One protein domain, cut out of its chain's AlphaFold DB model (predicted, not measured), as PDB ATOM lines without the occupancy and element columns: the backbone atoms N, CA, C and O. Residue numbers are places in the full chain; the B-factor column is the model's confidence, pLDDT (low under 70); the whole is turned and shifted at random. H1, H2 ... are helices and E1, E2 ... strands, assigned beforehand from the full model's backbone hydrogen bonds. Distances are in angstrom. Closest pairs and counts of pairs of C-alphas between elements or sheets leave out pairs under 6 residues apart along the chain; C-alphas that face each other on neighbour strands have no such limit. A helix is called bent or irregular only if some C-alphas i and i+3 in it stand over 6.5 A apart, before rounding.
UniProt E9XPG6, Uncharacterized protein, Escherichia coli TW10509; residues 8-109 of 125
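AT A GLANCE: This is residues 8 to 109 of the 125 residues of an uncharacterized protein of Escherichia coli TW10509 (UniProt E9XPG6). What shape do these atoms make? The domain is elongated: a strongly twisted sheet of four strands, E2 to E5, with the short helix H2 over part of one face, makes one end, and helix H4 lies at the other. Between them the small parallel strand pair E1 and E6 joins with H1 and H3. What is it built of? The printed part has 102 residues, with E1 H1 H2 E2 E3 E4 E5 E6 H3 H4 along the chain, and its class is mixed, helices and strands; the larger sheet, order E2 E3 E4 E5, is antiparallel. How large is it? It is only just compact, close to loose, with a radius of gyration of the C-alphas of 15.0 A and spans of 43 by 24 by 24 A.

HOW THE PARTS SIT: What do the first residues meet? E1, residues 8 to 10, and E6, residues 83 to 86, are parallel neighbours at 29 degrees, with N 9 and O 84 within hydrogen-bond range at 3.0 A. H1, residues 11 to 17, touches H3, residues 88 to 95, at a steep tilt of 59 degrees, opposite ways; their closest C-alphas, of Phe 11 and Gly 88, are 5.9 A apart. How is the larger sheet built? E2, residues 41 to 46, E3, 49 to 54, E4, 57 to 62, and E5, 65 to 71, form a meander of three hairpins, each strand the antiparallel neighbour of the one before; N 43 and O 51 are 2.8 A apart, N 52 and O 59 2.9 A, and N 58 and O 70 2.8 A. H2, residues 29 to 35, is on this sheet at a height of 10.0 A, only just over E5 with 3 of its C-alphas, slantwise to the strands at 48 degrees to E5 on the local plane. Where is H4? H4, residues 98 to 107, touches no helix and is only just apart from H3, with 8.1 A between closest C-alphas. Do the helix backbones hold? Every O i to N i+4 pair is within hydrogen-bond range in H1, H2 and H4, but 0 of 4 in H3, which has 2 of 5 O i to N i+3 pairs.

IN THESE COORDINATES: Where does E1 begin? C-alpha 8 stands at (-4.934, 27.529, -29.823). Which elements are longest? From first to last C-alpha E5 measures 18.1 A, beginning at (-17.425, 9.576, -32.439), E3 16.9 A, E4 16.7 A and E2 15.6 A. Where does H4 end? It measures 14.1 A and ends at C-alpha 107, (9.344, 20.144, -12.789); H3 is irregular, with C-alphas 91 and 94 9.0 A apart.

THE WHOLE: How far does it reach? The C-alphas of Gly 46 and Asn 107, the two farthest apart, are 44.3 A from each other. Which links are long? H1 to H2 and E5 to E6, each with 11 residues between. Is anything missing or uncertain? The printed part has no cut, its mean pLDDT is 88.3, and no printed residue is under 70.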
ATOM      1  N   ASP A   8      -6.259  27.453 -30.422       81.19
ATOM      2  CA  ASP A   8      -4.934  27.529 -29.823       81.19
ATOM      3  C   ASP A   8      -4.611  26.215 -29.123       81.19
ATOM      4  O   ASP A   8      -5.054  25.938 -28.008       81.19
ATOM      5  N   VAL A   9      -3.800  25.395 -29.780       84.69
ATOM      6  CA  VAL A   9      -3.379  24.108 -29.236       84.69
ATOM      7  C   VAL A   9      -1.949  24.233 -28.729       84.69
ATOM      8  O   VAL A   9      -1.053  24.637 -29.466       84.69
ATOM      9  N   SER A  10      -1.717  23.838 -27.479       85.62
ATOM     10  CA  SER A  10      -0.373  23.729 -26.907       85.62
ATOM     11  C   SER A  10      -0.014  22.267 -26.691       85.62
ATOM     12  O   SER A  10      -0.753  21.533 -26.032       85.62
ATOM     13  N   PHE A  11       1.147  21.853 -27.202       82.62
ATOM     14  CA  PHE A  11       1.686  20.519 -26.952       82.62
ATOM     15  C   PHE A  11       1.866  20.254 -25.451       82.62
ATOM     16  O   PHE A  11       1.633  19.141 -24.992       82.62
ATOM     17  N   HIS A  12       2.229  21.286 -24.680       82.25
ATOM     18  CA  HIS A  12       2.326  21.195 -23.223       82.25
ATOM     19  C   HIS A  12       0.957  20.858 -22.612       82.25
ATOM     20  O   HIS A  12       0.809  19.796 -22.012       82.25
ATOM     21  N   ASN A  13      -0.077  21.664 -22.875       82.00
ATOM     22  CA  ASN A  13      -1.426  21.398 -22.353       82.00
ATOM     23  C   ASN A  13      -1.978  20.034 -22.789       82.00
ATOM     24  O   ASN A  13      -2.666  19.374 -22.009       82.00
ATOM     25  N   PHE A  14      -1.672  19.597 -24.010       81.00
ATOM     26  CA  PHE A  14      -2.078  18.281 -24.486       81.00
ATOM     27  C   PHE A  14      -1.442  17.155 -23.659       81.00
ATOM     28  O   PHE A  14      -2.149  16.257 -23.212       81.00
ATOM     29  N   VAL A  15      -0.134  17.228 -23.393       78.38
ATOM     30  CA  VAL A  15       0.594  16.209 -22.618       78.38
ATOM     31  C   VAL A  15       0.149  16.167 -21.153       78.38
ATOM     32  O   VAL A  15      -0.032  15.079 -20.612       78.38
ATOM     33  N   PHE A  16      -0.031  17.320 -20.506       76.19
ATOM     34  CA  PHE A  16      -0.321  17.367 -19.066       76.19
ATOM     35  C   PHE A  16      -1.809  17.265 -18.733       76.19
ATOM     36  O   PHE A  16      -2.166  16.685 -17.709       76.19
ATOM     37  N   ASN A  17      -2.681  17.797 -19.593       76.25
ATOM     38  CA  ASN A  17      -4.109  17.908 -19.298       76.25
ATOM     39  C   ASN A  17      -4.983  17.068 -20.236       76.25
ATOM     40  O   ASN A  17      -6.198  17.048 -20.056       76.25
ATOM     41  N   GLY A  18      -4.404  16.420 -21.255       71.62
ATOM     42  CA  GLY A  18      -5.157  15.687 -22.279       71.62
ATOM     43  C   GLY A  18      -5.971  16.587 -23.212       71.62
ATOM     44  O   GLY A  18      -6.814  16.089 -23.953       71.62
ATOM     45  N   LYS A  19      -5.752  17.908 -23.169       72.38
ATOM     46  CA  LYS A  19      -6.583  18.893 -23.871       72.38
ATOM     47  C   LYS A  19      -5.981  19.281 -25.209       72.38
ATOM     48  O   LYS A  19      -4.921  19.905 -25.258       72.38
ATOM     49  N   PHE A  20      -6.686  18.965 -26.289       80.06
ATOM     50  CA  PHE A  20      -6.425  19.521 -27.613       80.06
ATOM     51  C   PHE A  20      -7.379  20.703 -27.829       80.06
ATOM     52  O   PHE A  20      -8.411  20.586 -28.484       80.06
ATOM     53  N   ASP A  21      -7.073  21.817 -27.159       82.38
ATOM     54  CA  ASP A  21      -8.035  22.893 -26.883       82.38
ATOM     55  C   ASP A  21      -9.305  22.341 -26.196       82.38
ATOM     56  O   ASP A  21      -9.212  21.813 -25.084       82.38
ATOM     57  N   PHE A  22     -10.467  22.392 -26.851       80.69
ATOM     58  CA  PHE A  22     -11.730  21.817 -26.370       80.69
ATOM     59  C   PHE A  22     -12.111  20.495 -27.057       80.69
ATOM     60  O   PHE A  22     -13.237  20.015 -26.891       80.69
ATOM     61  N   VAL A  23     -11.204  19.912 -27.849       87.94
ATOM     62  CA  VAL A  23     -11.418  18.623 -28.513       87.94
ATOM     63  C   VAL A  23     -11.037  17.478 -27.579       87.94
ATOM     64  O   VAL A  23      -9.910  17.411 -27.085       87.94
ATOM     65  N   GLU A  24     -11.970  16.548 -27.385       87.25
ATOM     66  CA  GLU A  24     -11.823  15.392 -26.497       87.25
ATOM     67  C   GLU A  24     -12.435  14.125 -27.133       87.25
ATOM     68  O   GLU A  24     -13.465  14.210 -27.818       87.25
ATOM     69  N   PRO A  25     -11.859  12.927 -26.900       90.44
ATOM     70  CA  PRO A  25     -12.475  11.672 -27.323       90.44
ATOM     71  C   PRO A  25     -13.922  11.524 -26.819       90.44
ATOM     72  O   PRO A  25     -14.253  11.868 -25.687       90.44
ATOM     73  N   GLY A  26     -14.795  10.977 -27.664       93.31
ATOM     74  CA  GLY A  26     -16.224  10.784 -27.414       93.31
ATOM     75  C   GLY A  26     -17.128  11.845 -28.052       93.31
ATOM     76  O   GLY A  26     -18.320  11.579 -28.240       93.31
ATOM     77  N   GLN A  27     -16.582  13.004 -28.436       94.81
ATOM     78  CA  GLN A  27     -17.318  14.036 -29.174       94.81
ATOM     79  C   GLN A  27     -17.772  13.524 -30.545       94.81
ATOM     80  O   GLN A  27     -17.075  12.752 -31.206       94.81
ATOM     81  N   THR A  28     -18.962  13.943 -30.979       97.00
ATOM     82  CA  THR A  28     -19.516  13.501 -32.263       97.00
ATOM     83  C   THR A  28     -19.003  14.351 -33.421       97.00
ATOM     84  O   THR A  28     -18.719  15.536 -33.247       97.00
ATOM     85  N   MET A  29     -18.972  13.778 -34.628       96.69
ATOM     86  CA  MET A  29     -18.684  14.525 -35.862       96.69
ATOM     87  C   MET A  29     -19.584  15.764 -35.979       96.69
ATOM     88  O   MET A  29     -19.089  16.869 -36.159       96.69
ATOM     89  N   ALA A  30     -20.894  15.611 -35.752       96.06
ATOM     90  CA  ALA A  30     -21.843  16.726 -35.800       96.06
ATOM     91  C   ALA A  30     -21.534  17.832 -34.772       96.06
ATOM     92  O   ALA A  30     -21.719  19.015 -35.061       96.06
ATOM     93  N   TRP A  31     -21.062  17.474 -33.573       94.12
ATOM     94  CA  TRP A  31     -20.652  18.460 -32.576       94.12
ATOM     95  C   TRP A  31     -19.409  19.225 -33.040       94.12
ATOM     96  O   TRP A  31     -19.392  20.453 -32.962       94.12
ATOM     97  N   LEU A  32     -18.400  18.530 -33.572       92.56
ATOM     98  CA  LEU A  32     -17.186  19.166 -34.085       92.56
ATOM     99  C   LEU A  32     -17.465  20.038 -35.314       92.56
ATOM    100  O   LEU A  32     -16.919  21.127 -35.402       92.56
ATOM    101  N   GLU A  33     -18.368  19.661 -36.217       92.56
ATOM    102  CA  GLU A  33     -18.740  20.526 -37.354       92.56
ATOM    103  C   GLU A  33     -19.379  21.846 -36.908       92.56
ATOM    104  O   GLU A  33     -19.203  22.887 -37.543       92.56
ATOM    105  N   GLN A  34     -20.120  21.815 -35.799       90.62
ATOM    106  CA  GLN A  34     -20.822  22.983 -35.270       90.62
ATOM    107  C   GLN A  34     -19.959  23.878 -34.377       90.62
ATOM    108  O   GLN A  34     -20.337  25.036 -34.164       90.62
ATOM    109  N   ASN A  35     -18.872  23.343 -33.816       88.00
ATOM    110  CA  ASN A  35     -18.094  23.996 -32.759       88.00
ATOM    111  C   ASN A  35     -16.584  24.052 -33.053       88.00
ATOM    112  O   ASN A  35     -15.885  24.843 -32.443       88.00
ATOM    113  N   PHE A  36     -16.051  23.279 -33.989       88.00
ATOM    114  CA  PHE A  36     -14.627  23.272 -34.317       88.00
ATOM    115  C   PHE A  36     -14.365  23.850 -35.707       88.00
ATOM    116  O   PHE A  36     -15.283  24.111 -36.492       88.00
ATOM    117  N   VAL A  37     -13.093  24.103 -36.005       88.00
ATOM    118  CA  VAL A  37     -12.667  24.575 -37.325       88.00
ATOM    119  C   VAL A  37     -12.834  23.479 -38.377       88.00
ATOM    120  O   VAL A  37     -12.853  22.289 -38.066       88.00
ATOM    121  N   GLU A  38     -12.986  23.890 -39.637       90.44
ATOM    122  CA  GLU A  38     -13.120  22.934 -40.740       90.44
ATOM    123  C   GLU A  38     -11.793  22.192 -40.965       90.44
ATOM    124  O   GLU A  38     -10.746  22.850 -40.976       90.44
ATOM    125  N   PRO A  39     -11.804  20.860 -41.152       92.12
ATOM    126  CA  PRO A  39     -10.609  20.130 -41.553       92.12
ATOM    127  C   PRO A  39     -10.198  20.457 -42.991       92.12
ATOM    128  O   PRO A  39     -11.019  20.838 -43.825       92.12
ATOM    129  N   ASP A  40      -8.925  20.226 -43.300       92.38
ATOM    130  CA  ASP A  40      -8.377  20.348 -44.652       92.38
ATOM    131  C   ASP A  40      -8.952  19.271 -45.590       92.38
ATOM    132  O   ASP A  40      -9.112  19.501 -46.789       92.38
ATOM    133  N   SER A  41      -9.289  18.091 -45.052       94.25
ATOM    134  CA  SER A  41     -10.037  17.055 -45.775       94.25
ATOM    135  C   SER A  41     -10.825  16.138 -44.837       94.25
ATOM    136  O   SER A  41     -10.483  15.987 -43.662       94.25
ATOM    137  N   LYS A  42     -11.879  15.511 -45.374       96.50
ATOM    138  CA  LYS A  42     -12.691  14.486 -44.704       96.50
ATOM    139  C   LYS A  42     -12.704  13.232 -45.573       96.50
ATOM    140  O   LYS A  42     -13.179  13.283 -46.706       96.50
ATOM    141  N   ASN A  43     -12.202  12.127 -45.039       97.19
ATOM    142  CA  ASN A  43     -12.073  10.854 -45.738       97.19
ATOM    143  C   ASN A  43     -12.983   9.808 -45.083       97.19
ATOM    144  O   ASN A  43     -12.934   9.616 -43.867       97.19
ATOM    145  N   ASP A  44     -13.809   9.141 -45.889       96.88
ATOM    146  CA  ASP A  44     -14.595   7.974 -45.477       96.88
ATOM    147  C   ASP A  44     -13.759   6.713 -45.717       96.88
ATOM    148  O   ASP A  44     -13.388   6.412 -46.854       96.88
ATOM    149  N   MET A  45     -13.434   6.003 -44.639       96.50
ATOM    150  CA  MET A  45     -12.636   4.774 -44.681       96.50
ATOM    151  C   MET A  45     -13.515   3.516 -44.796       96.50
ATOM    152  O   MET A  45     -12.999   2.400 -44.865       96.50
ATOM    153  N   GLY A  46     -14.840   3.682 -44.837       95.44
ATOM    154  CA  GLY A  46     -15.825   2.612 -44.817       95.44
ATOM    155  C   GLY A  46     -16.076   2.058 -43.415       95.44
ATOM    156  O   GLY A  46     -15.371   2.352 -42.453       95.44
ATOM    157  N   ASN A  47     -17.115   1.227 -43.289       95.06
ATOM    158  CA  ASN A  47     -17.474   0.528 -42.043       95.06
ATOM    159  C   ASN A  47     -17.664   1.448 -40.818       95.06
ATOM    160  O   ASN A  47     -17.432   1.032 -39.687       95.06
ATOM    161  N   GLY A  48     -18.095   2.693 -41.040       94.31
ATOM    162  CA  GLY A  48     -18.303   3.670 -39.971       94.31
ATOM    163  C   GLY A  48     -17.022   4.332 -39.458       94.31
ATOM    164  O   GLY A  48     -17.090   5.010 -38.431       94.31
ATOM    165  N   PHE A  49     -15.893   4.158 -40.153       97.75
ATOM    166  CA  PHE A  49     -14.634   4.834 -39.861       97.75
ATOM    167  C   PHE A  49     -14.438   6.061 -40.751       97.75
ATOM    168  O   PHE A  49     -14.604   5.995 -41.968       97.75
ATOM    169  N   TYR A  50     -14.025   7.171 -40.143       98.25
ATOM    170  CA  TYR A  50     -13.716   8.412 -40.855       98.25
ATOM    171  C   TYR A  50     -12.411   9.008 -40.350       98.25
ATOM    172  O   TYR A  50     -12.081   8.890 -39.171       98.25
ATOM    173  N   ILE A  51     -11.700   9.694 -41.240       97.88
ATOM    174  CA  ILE A  51     -10.490  10.444 -40.904       97.88
ATOM    175  C   ILE A  51     -10.663  11.882 -41.367       97.88
ATOM    176  O   ILE A  51     -10.924  12.135 -42.545       97.88
ATOM    177  N   TRP A  52     -10.507  12.833 -40.453       96.44
ATOM    178  CA  TRP A  52     -10.408  14.253 -40.791       96.44
ATOM    179  C   TRP A  52      -8.975  14.731 -40.615       96.44
ATOM    180  O   TRP A  52      -8.359  14.443 -39.592       96.44
ATOM    181  N   LEU A  53      -8.453  15.467 -41.595       94.25
ATOM    182  CA  LEU A  53      -7.071  15.947 -41.586       94.25
ATOM    183  C   LEU A  53      -6.989  17.434 -41.242       94.25
ATOM    184  O   LEU A  53      -7.734  18.244 -41.788       94.25
ATOM    185  N   PHE A  54      -6.033  17.779 -40.385       92.19
ATOM    186  CA  PHE A  54      -5.621  19.136 -40.039       92.19
ATOM    187  C   PHE A  54      -4.095  19.219 -40.183       92.19
ATOM    188  O   PHE A  54      -3.350  18.893 -39.260       92.19
ATOM    189  N   GLY A  55      -3.611  19.628 -41.354       91.62
ATOM    190  CA  GLY A  55      -2.214  19.465 -41.746       91.62
ATOM    191  C   GLY A  55      -1.828  17.985 -41.741       91.62
ATOM    192  O   GLY A  55      -2.408  17.198 -42.487       91.62
ATOM    193  N   ASN A  56      -0.877  17.603 -40.886       91.94
ATOM    194  CA  ASN A  56      -0.486  16.200 -40.677       91.94
ATOM    195  C   ASN A  56      -1.034  15.578 -39.380       91.94
ATOM    196  O   ASN A  56      -0.542  14.533 -38.950       91.94
ATOM    197  N   VAL A  57      -2.024  16.215 -38.750       91.62
ATOM    198  CA  VAL A  57      -2.763  15.654 -37.615       91.62
ATOM    199  C   VAL A  57      -4.101  15.114 -38.095       91.62
ATOM    200  O   VAL A  57      -4.792  15.738 -38.898       91.62
ATOM    201  N   GLU A  58      -4.473  13.953 -37.582       94.69
ATOM    202  CA  GLU A  58      -5.635  13.193 -38.002       94.69
ATOM    203  C   GLU A  58      -6.593  13.014 -36.831       94.69
ATOM    204  O   GLU A  58      -6.208  12.579 -35.745       94.69
ATOM    205  N   PHE A  59      -7.863  13.315 -37.057       95.06
ATOM    206  CA  PHE A  59      -8.940  12.962 -36.147       95.06
ATOM    207  C   PHE A  59      -9.605  11.704 -36.685       95.06
ATOM    208  O   PHE A  59     -10.160  11.709 -37.784       95.06
ATOM    209  N   HIS A  60      -9.529  10.629 -35.906       97.62
ATOM    210  CA  HIS A  60     -10.081   9.326 -36.251       97.62
ATOM    211  C   HIS A  60     -11.424   9.128 -35.560       97.62
ATOM    212  O   HIS A  60     -11.551   9.271 -34.338       97.62
ATOM    213  N   PHE A  61     -12.422   8.769 -36.355       98.31
ATOM    214  CA  PHE A  61     -13.789   8.560 -35.909       98.31
ATOM    215  C   PHE A  61     -14.215   7.117 -36.122       98.31
ATOM    216  O   PHE A  61     -13.899   6.522 -37.149       98.31
ATOM    217  N   GLU A  62     -15.002   6.598 -35.186       98.06
ATOM    218  CA  GLU A  62     -15.710   5.325 -35.295       98.06
ATOM    219  C   GLU A  62     -17.169   5.564 -34.899       98.06
ATOM    220  O   GLU A  62     -17.456   6.170 -33.863       98.06
ATOM    221  N   SER A  63     -18.114   5.128 -35.737       95.81
ATOM    222  CA  SER A  63     -19.555   5.302 -35.491       95.81
ATOM    223  C   SER A  63     -19.930   6.749 -35.125       95.81
ATOM    224  O   SER A  63     -20.704   7.003 -34.199       95.81
ATOM    225  N   ASN A  64     -19.360   7.711 -35.860       96.06
ATOM    226  CA  ASN A  64     -19.516   9.161 -35.686       96.06
ATOM    227  C   ASN A  64     -18.922   9.771 -34.405       96.06
ATOM    228  O   ASN A  64     -19.231  10.929 -34.113       96.06
ATOM    229  N   LYS A  65     -18.091   9.052 -33.642       97.94
ATOM    230  CA  LYS A  65     -17.425   9.576 -32.439       97.94
ATOM    231  C   LYS A  65     -15.915   9.618 -32.613       97.94
ATOM    232  O   LYS A  65     -15.328   8.648 -33.078       97.94
ATOM    233  N   LEU A  66     -15.303  10.728 -32.205       97.00
ATOM    234  CA  LEU A  66     -13.852  10.869 -32.140       97.00
ATOM    235  C   LEU A  66     -13.312   9.865 -31.121       97.00
ATOM    236  O   LEU A  66     -13.726   9.902 -29.964       97.00
ATOM    237  N   TYR A  67     -12.398   8.988 -31.520       95.19
ATOM    238  CA  TYR A  67     -11.770   8.044 -30.586       95.19
ATOM    239  C   TYR A  67     -10.256   8.228 -30.483       95.19
ATOM    240  O   TYR A  67      -9.661   7.791 -29.501       95.19
ATOM    241  N   MET A  68      -9.630   8.886 -31.463       93.00
ATOM    242  CA  MET A  68      -8.184   9.075 -31.488       93.00
ATOM    243  C   MET A  68      -7.802  10.348 -32.247       93.00
ATOM    244  O   MET A  68      -8.370  10.663 -33.290       93.00
ATOM    245  N   ILE A  69      -6.808  11.055 -31.712       91.25
ATOM    246  CA  ILE A  69      -6.077  12.116 -32.406       91.25
ATOM    247  C   ILE A  69      -4.686  11.557 -32.693       91.25
ATOM    248  O   ILE A  69      -3.994  11.114 -31.774       91.25
ATOM    249  N   TRP A  70      -4.299  11.540 -33.961       91.31
ATOM    250  CA  TRP A  70      -3.068  10.928 -34.447       91.31
ATOM    251  C   TRP A  70      -2.199  11.948 -35.182       91.31
ATOM    252  O   TRP A  70      -2.706  12.914 -35.738       91.31
ATOM    253  N   CYS A  71      -0.883  11.756 -35.184       89.44
ATOM    254  CA  CYS A  71       0.040  12.556 -35.982       89.44
ATOM    255  C   CYS A  71       1.252  11.707 -36.338       89.44
ATOM    256  O   CYS A  71       2.042  11.344 -35.459       89.44
ATOM    257  N   ASP A  72       1.451  11.469 -37.631       85.94
ATOM    258  CA  ASP A  72       2.719  10.932 -38.105       85.94
ATOM    259  C   ASP A  72       3.790  12.025 -38.044       85.94
ATOM    260  O   ASP A  72       3.561  13.183 -38.406       85.94
ATOM    261  N   TYR A  73       4.983  11.647 -37.582       83.19
ATOM    262  CA  TYR A  73       6.144  12.536 -37.466       83.19
ATOM    263  C   TYR A  73       5.892  13.757 -36.573       83.19
ATOM    264  O   TYR A  73       5.956  14.903 -37.014       83.19
ATOM    265  N   LEU A  74       5.695  13.510 -35.275       82.25
ATOM    266  CA  LEU A  74       5.472  14.547 -34.259       82.25
ATOM    267  C   LEU A  74       6.490  15.709 -34.303       82.25
ATOM    268  O   LEU A  74       6.139  16.852 -34.030       82.25
ATOM    269  N   SER A  75       7.743  15.458 -34.698       79.56
ATOM    270  CA  SER A  75       8.773  16.501 -34.858       79.56
ATOM    271  C   SER A  75       8.474  17.523 -35.965       79.56
ATOM    272  O   SER A  75       8.979  18.643 -35.928       79.56
ATOM    273  N   GLN A  76       7.648  17.153 -36.941       85.50
ATOM    274  CA  GLN A  76       7.250  17.967 -38.092       85.50
ATOM    275  C   GLN A  76       5.772  18.366 -38.034       85.50
ATOM    276  O   GLN A  76       5.218  18.840 -39.027       85.50
ATOM    277  N   ILE A  77       5.142  18.199 -36.867       86.69
ATOM    278  CA  ILE A  77       3.739  18.535 -36.652       86.69
ATOM    279  C   ILE A  77       3.427  19.945 -37.154       86.69
ATOM    280  O   ILE A  77       4.138  20.917 -36.869       86.69
ATOM    281  N   HIS A  78       2.367  20.050 -37.933       86.06
ATOM    282  CA  HIS A  78       1.779  21.302 -38.351       86.06
ATOM    283  C   HIS A  78       0.279  21.082 -38.459       86.06
ATOM    284  O   HIS A  78      -0.190  20.133 -39.080       86.06
ATOM    285  N   LEU A  79      -0.462  21.975 -37.821       83.94
ATOM    286  CA  LEU A  79      -1.903  22.025 -37.954       83.94
ATOM    287  C   LEU A  79      -2.216  23.006 -39.083       83.94
ATOM    288  O   LEU A  79      -1.471  23.968 -39.288       83.94
ATOM    289  N   GLY A  80      -3.254  22.713 -39.868       78.25
ATOM    290  CA  GLY A  80      -3.665  23.534 -41.008       78.25
ATOM    291  C   GLY A  80      -3.904  25.003 -40.634       78.25
ATOM    292  O   GLY A  80      -3.838  25.410 -39.476       78.25
ATOM    293  N   LYS A  81      -4.229  25.838 -41.624       76.00
ATOM    294  CA  LYS A  81      -4.257  27.311 -41.467       76.00
ATOM    295  C   LYS A  81      -5.177  27.833 -40.354       76.00
ATOM    296  O   LYS A  81      -5.011  28.973 -39.929       76.00
ATOM    297  N   ALA A  82      -6.154  27.038 -39.929       77.19
ATOM    298  CA  ALA A  82      -7.158  27.420 -38.943       77.19
ATOM    299  C   ALA A  82      -6.741  27.176 -37.480       77.19
ATOM    300  O   ALA A  82      -7.475  27.578 -36.577       77.19
ATOM    301  N   ILE A  83      -5.596  26.531 -37.231       85.62
ATOM    302  CA  ILE A  83      -5.155  26.169 -35.881       85.62
ATOM    303  C   ILE A  83      -3.733  26.678 -35.651       85.62
ATOM    304  O   ILE A  83      -2.804  26.353 -36.395       85.62
ATOM    305  N   ARG A  84      -3.539  27.446 -34.579       85.19
ATOM    306  CA  ARG A  84      -2.209  27.823 -34.109       85.19
ATOM    307  C   ARG A  84      -1.713  26.748 -33.147       85.19
ATOM    308  O   ARG A  84      -2.358  26.448 -32.146       85.19
ATOM    309  N   PHE A  85      -0.550  26.182 -33.454       86.69
ATOM    310  CA  PHE A  85       0.071  25.151 -32.631       86.69
ATOM    311  C   PHE A  85       1.325  25.673 -31.933       86.69
ATOM    312  O   PHE A  85       2.323  25.983 -32.588       86.69
ATOM    313  N   ASP A  86       1.299  25.719 -30.604       88.44
ATOM    314  CA  ASP A  86       2.505  25.848 -29.798       88.44
ATOM    315  C   ASP A  86       3.158  24.470 -29.627       88.44
ATOM    316  O   ASP A  86       2.721  23.621 -28.846       88.44
ATOM    317  N   LYS A  87       4.246  24.267 -30.374       85.69
ATOM    318  CA  LYS A  87       5.063  23.049 -30.353       85.69
ATOM    319  C   LYS A  87       5.777  22.820 -29.020       85.69
ATOM    320  O   LYS A  87       6.244  21.706 -28.779       85.69
ATOM    321  N   GLY A  88       5.912  23.841 -28.168       84.62
ATOM    322  CA  GLY A  88       6.617  23.749 -26.894       84.62
ATOM    323  C   GLY A  88       8.008  23.128 -27.048       84.62
ATOM    324  O   GLY A  88       8.851  23.621 -27.803       84.62
ATOM    325  N   ILE A  89       8.233  22.001 -26.366       80.38
ATOM    326  CA  ILE A  89       9.509  21.268 -26.386       80.38
ATOM    327  C   ILE A  89       9.893  20.738 -27.774       80.38
ATOM    328  O   ILE A  89      11.073  20.519 -28.044       80.38
ATOM    329  N   LEU A  90       8.922  20.563 -28.676       83.56
ATOM    330  CA  LEU A  90       9.152  20.070 -30.033       83.56
ATOM    331  C   LEU A  90       9.742  21.138 -30.964       83.56
ATOM    332  O   LEU A  90      10.133  20.813 -32.079       83.56
ATOM    333  N   ASN A  91       9.851  22.400 -30.534       85.38
ATOM    334  CA  ASN A  91      10.497  23.443 -31.340       85.38
ATOM    335  C   ASN A  91      11.982  23.168 -31.605       85.38
ATOM    336  O   ASN A  91      12.534  23.699 -32.563       85.38
ATOM    337  N   ASN A  92      12.633  22.350 -30.772       84.31
ATOM    338  CA  ASN A  92      14.066  22.103 -30.877       84.31
ATOM    339  C   ASN A  92      14.399  20.621 -30.654       84.31
ATOM    340  O   ASN A  92      15.142  20.248 -29.747       84.31
ATOM    341  N   VAL A  93      13.803  19.757 -31.488       84.69
ATOM    342  CA  VAL A  93      13.882  18.287 -31.361       84.69
ATOM    343  C   VAL A  93      15.321  17.770 -31.307       84.69
ATOM    344  O   VAL A  93      15.595  16.820 -30.581       84.69
ATOM    345  N   ALA A  94      16.252  18.413 -32.018       86.06
ATOM    346  CA  ALA A  94      17.667  18.036 -32.020       86.06
ATOM    347  C   ALA A  94      18.344  18.170 -30.641       86.06
ATOM    348  O   ALA A  94      19.334  17.493 -30.374       86.06
ATOM    349  N   GLU A  95      17.813  19.015 -29.755       85.12
ATOM    350  CA  GLU A  95      18.315  19.198 -28.389       85.12
ATOM    351  C   GLU A  95      17.587  18.328 -27.353       85.12
ATOM    352  O   GLU A  95      17.929  18.354 -26.162       85.12
ATOM    353  N   LEU A  96      16.563  17.577 -27.770       86.50
ATOM    354  CA  LEU A  96      15.820  16.711 -26.869       86.50
ATOM    355  C   LEU A  96      16.644  15.469 -26.537       86.50
ATOM    356  O   LEU A  96      17.122  14.737 -27.400       86.50
ATOM    357  N   ASN A  97      16.758  15.205 -25.243       88.38
ATOM    358  CA  ASN A  97      17.260  13.950 -24.711       88.38
ATOM    359  C   ASN A  97      16.385  13.524 -23.530       88.38
ATOM    360  O   ASN A  97      15.650  14.337 -22.961       88.38
ATOM    361  N   VAL A  98      16.483  12.247 -23.155       85.94
ATOM    362  CA  VAL A  98      15.656  11.656 -22.093       85.94
ATOM    363  C   VAL A  98      15.768  12.447 -20.791       85.94
ATOM    364  O   VAL A  98      14.746  12.751 -20.188       85.94
ATOM    365  N   THR A  99      16.976  12.839 -20.379       87.50
ATOM    366  CA  THR A  99      17.193  13.598 -19.138       87.50
ATOM    367  C   THR A  99      16.498  14.956 -19.169       87.50
ATOM    368  O   THR A  99      15.832  15.322 -18.205       87.50
ATOM    369  N   ARG A 100      16.613  15.698 -20.276       85.56
ATOM    370  CA  ARG A 100      15.973  17.008 -20.436       85.56
ATOM    371  C   ARG A 100      14.456  16.882 -20.379       85.56
ATOM    372  O   ARG A 100      13.834  17.592 -19.598       85.56
ATOM    373  N   VAL A 101      13.879  15.960 -21.150       84.81
ATOM    374  CA  VAL A 101      12.425  15.737 -21.168       84.81
ATOM    375  C   VAL A 101      11.933  15.296 -19.791       84.81
ATOM    376  O   VAL A 101      10.967  15.855 -19.287       84.81
ATOM    377  N   PHE A 102      12.629  14.360 -19.143       85.94
ATOM    378  CA  PHE A 102      12.267  13.878 -17.812       85.94
ATOM    379  C   PHE A 102      12.278  15.002 -16.773       85.94
ATOM    380  O   PHE A 102      11.300  15.177 -16.056       85.94
ATOM    381  N   ASN A 103      13.340  15.812 -16.734       84.88
ATOM    382  CA  ASN A 103      13.427  16.943 -15.810       84.88
ATOM    383  C   ASN A 103      12.323  17.975 -16.064       84.88
ATOM    384  O   ASN A 103      11.766  18.506 -15.110       84.88
ATOM    385  N   MET A 104      11.990  18.248 -17.329       82.88
ATOM    386  CA  MET A 104      10.878  19.140 -17.662       82.88
ATOM    387  C   MET A 104       9.551  18.586 -17.145       82.88
ATOM    388  O   MET A 104       8.843  19.288 -16.435       82.88
ATOM    389  N   LEU A 105       9.247  17.320 -17.430       84.19
ATOM    390  CA  LEU A 105       8.012  16.677 -16.982       84.19
ATOM    391  C   LEU A 105       7.895  16.646 -15.447       84.19
ATOM    392  O   LEU A 105       6.837  16.967 -14.914       84.19
ATOM    393  N   VAL A 106       8.979  16.325 -14.729       85.38
ATOM    394  CA  VAL A 106       9.006  16.332 -13.254       85.38
ATOM    395  C   VAL A 106       8.808  17.741 -12.687       85.38
ATOM    396  O   VAL A 106       8.036  17.910 -11.748       85.38
ATOM    397  N   ASN A 107       9.469  18.756 -13.253       86.88
ATOM    398  CA  ASN A 107       9.344  20.144 -12.789       86.88
ATOM    399  C   ASN A 107       7.925  20.706 -12.973       86.88
ATOM    400  O   ASN A 107       7.512  21.579 -12.216       86.88
ATOM    401  N   GLU A 108       7.190  20.196 -13.956       83.62
ATOM    402  CA  GLU A 108       5.792  20.538 -14.244       83.62
ATOM    403  C   GLU A 108       4.797  19.683 -13.431       83.62
ATOM    404  O   GLU A 108       3.584  19.824 -13.567       83.62
ATOM    405  N   GLY A 109       5.293  18.793 -12.563       82.75
ATOM    406  CA  GLY A 109       4.471  17.995 -11.655       82.75
ATOM    407  C   GLY A 109       3.909  16.700 -12.246       82.75
ATOM    408  O   GLY A 109       2.991  16.130 -11.657       82.75
TER     409      GLY A 109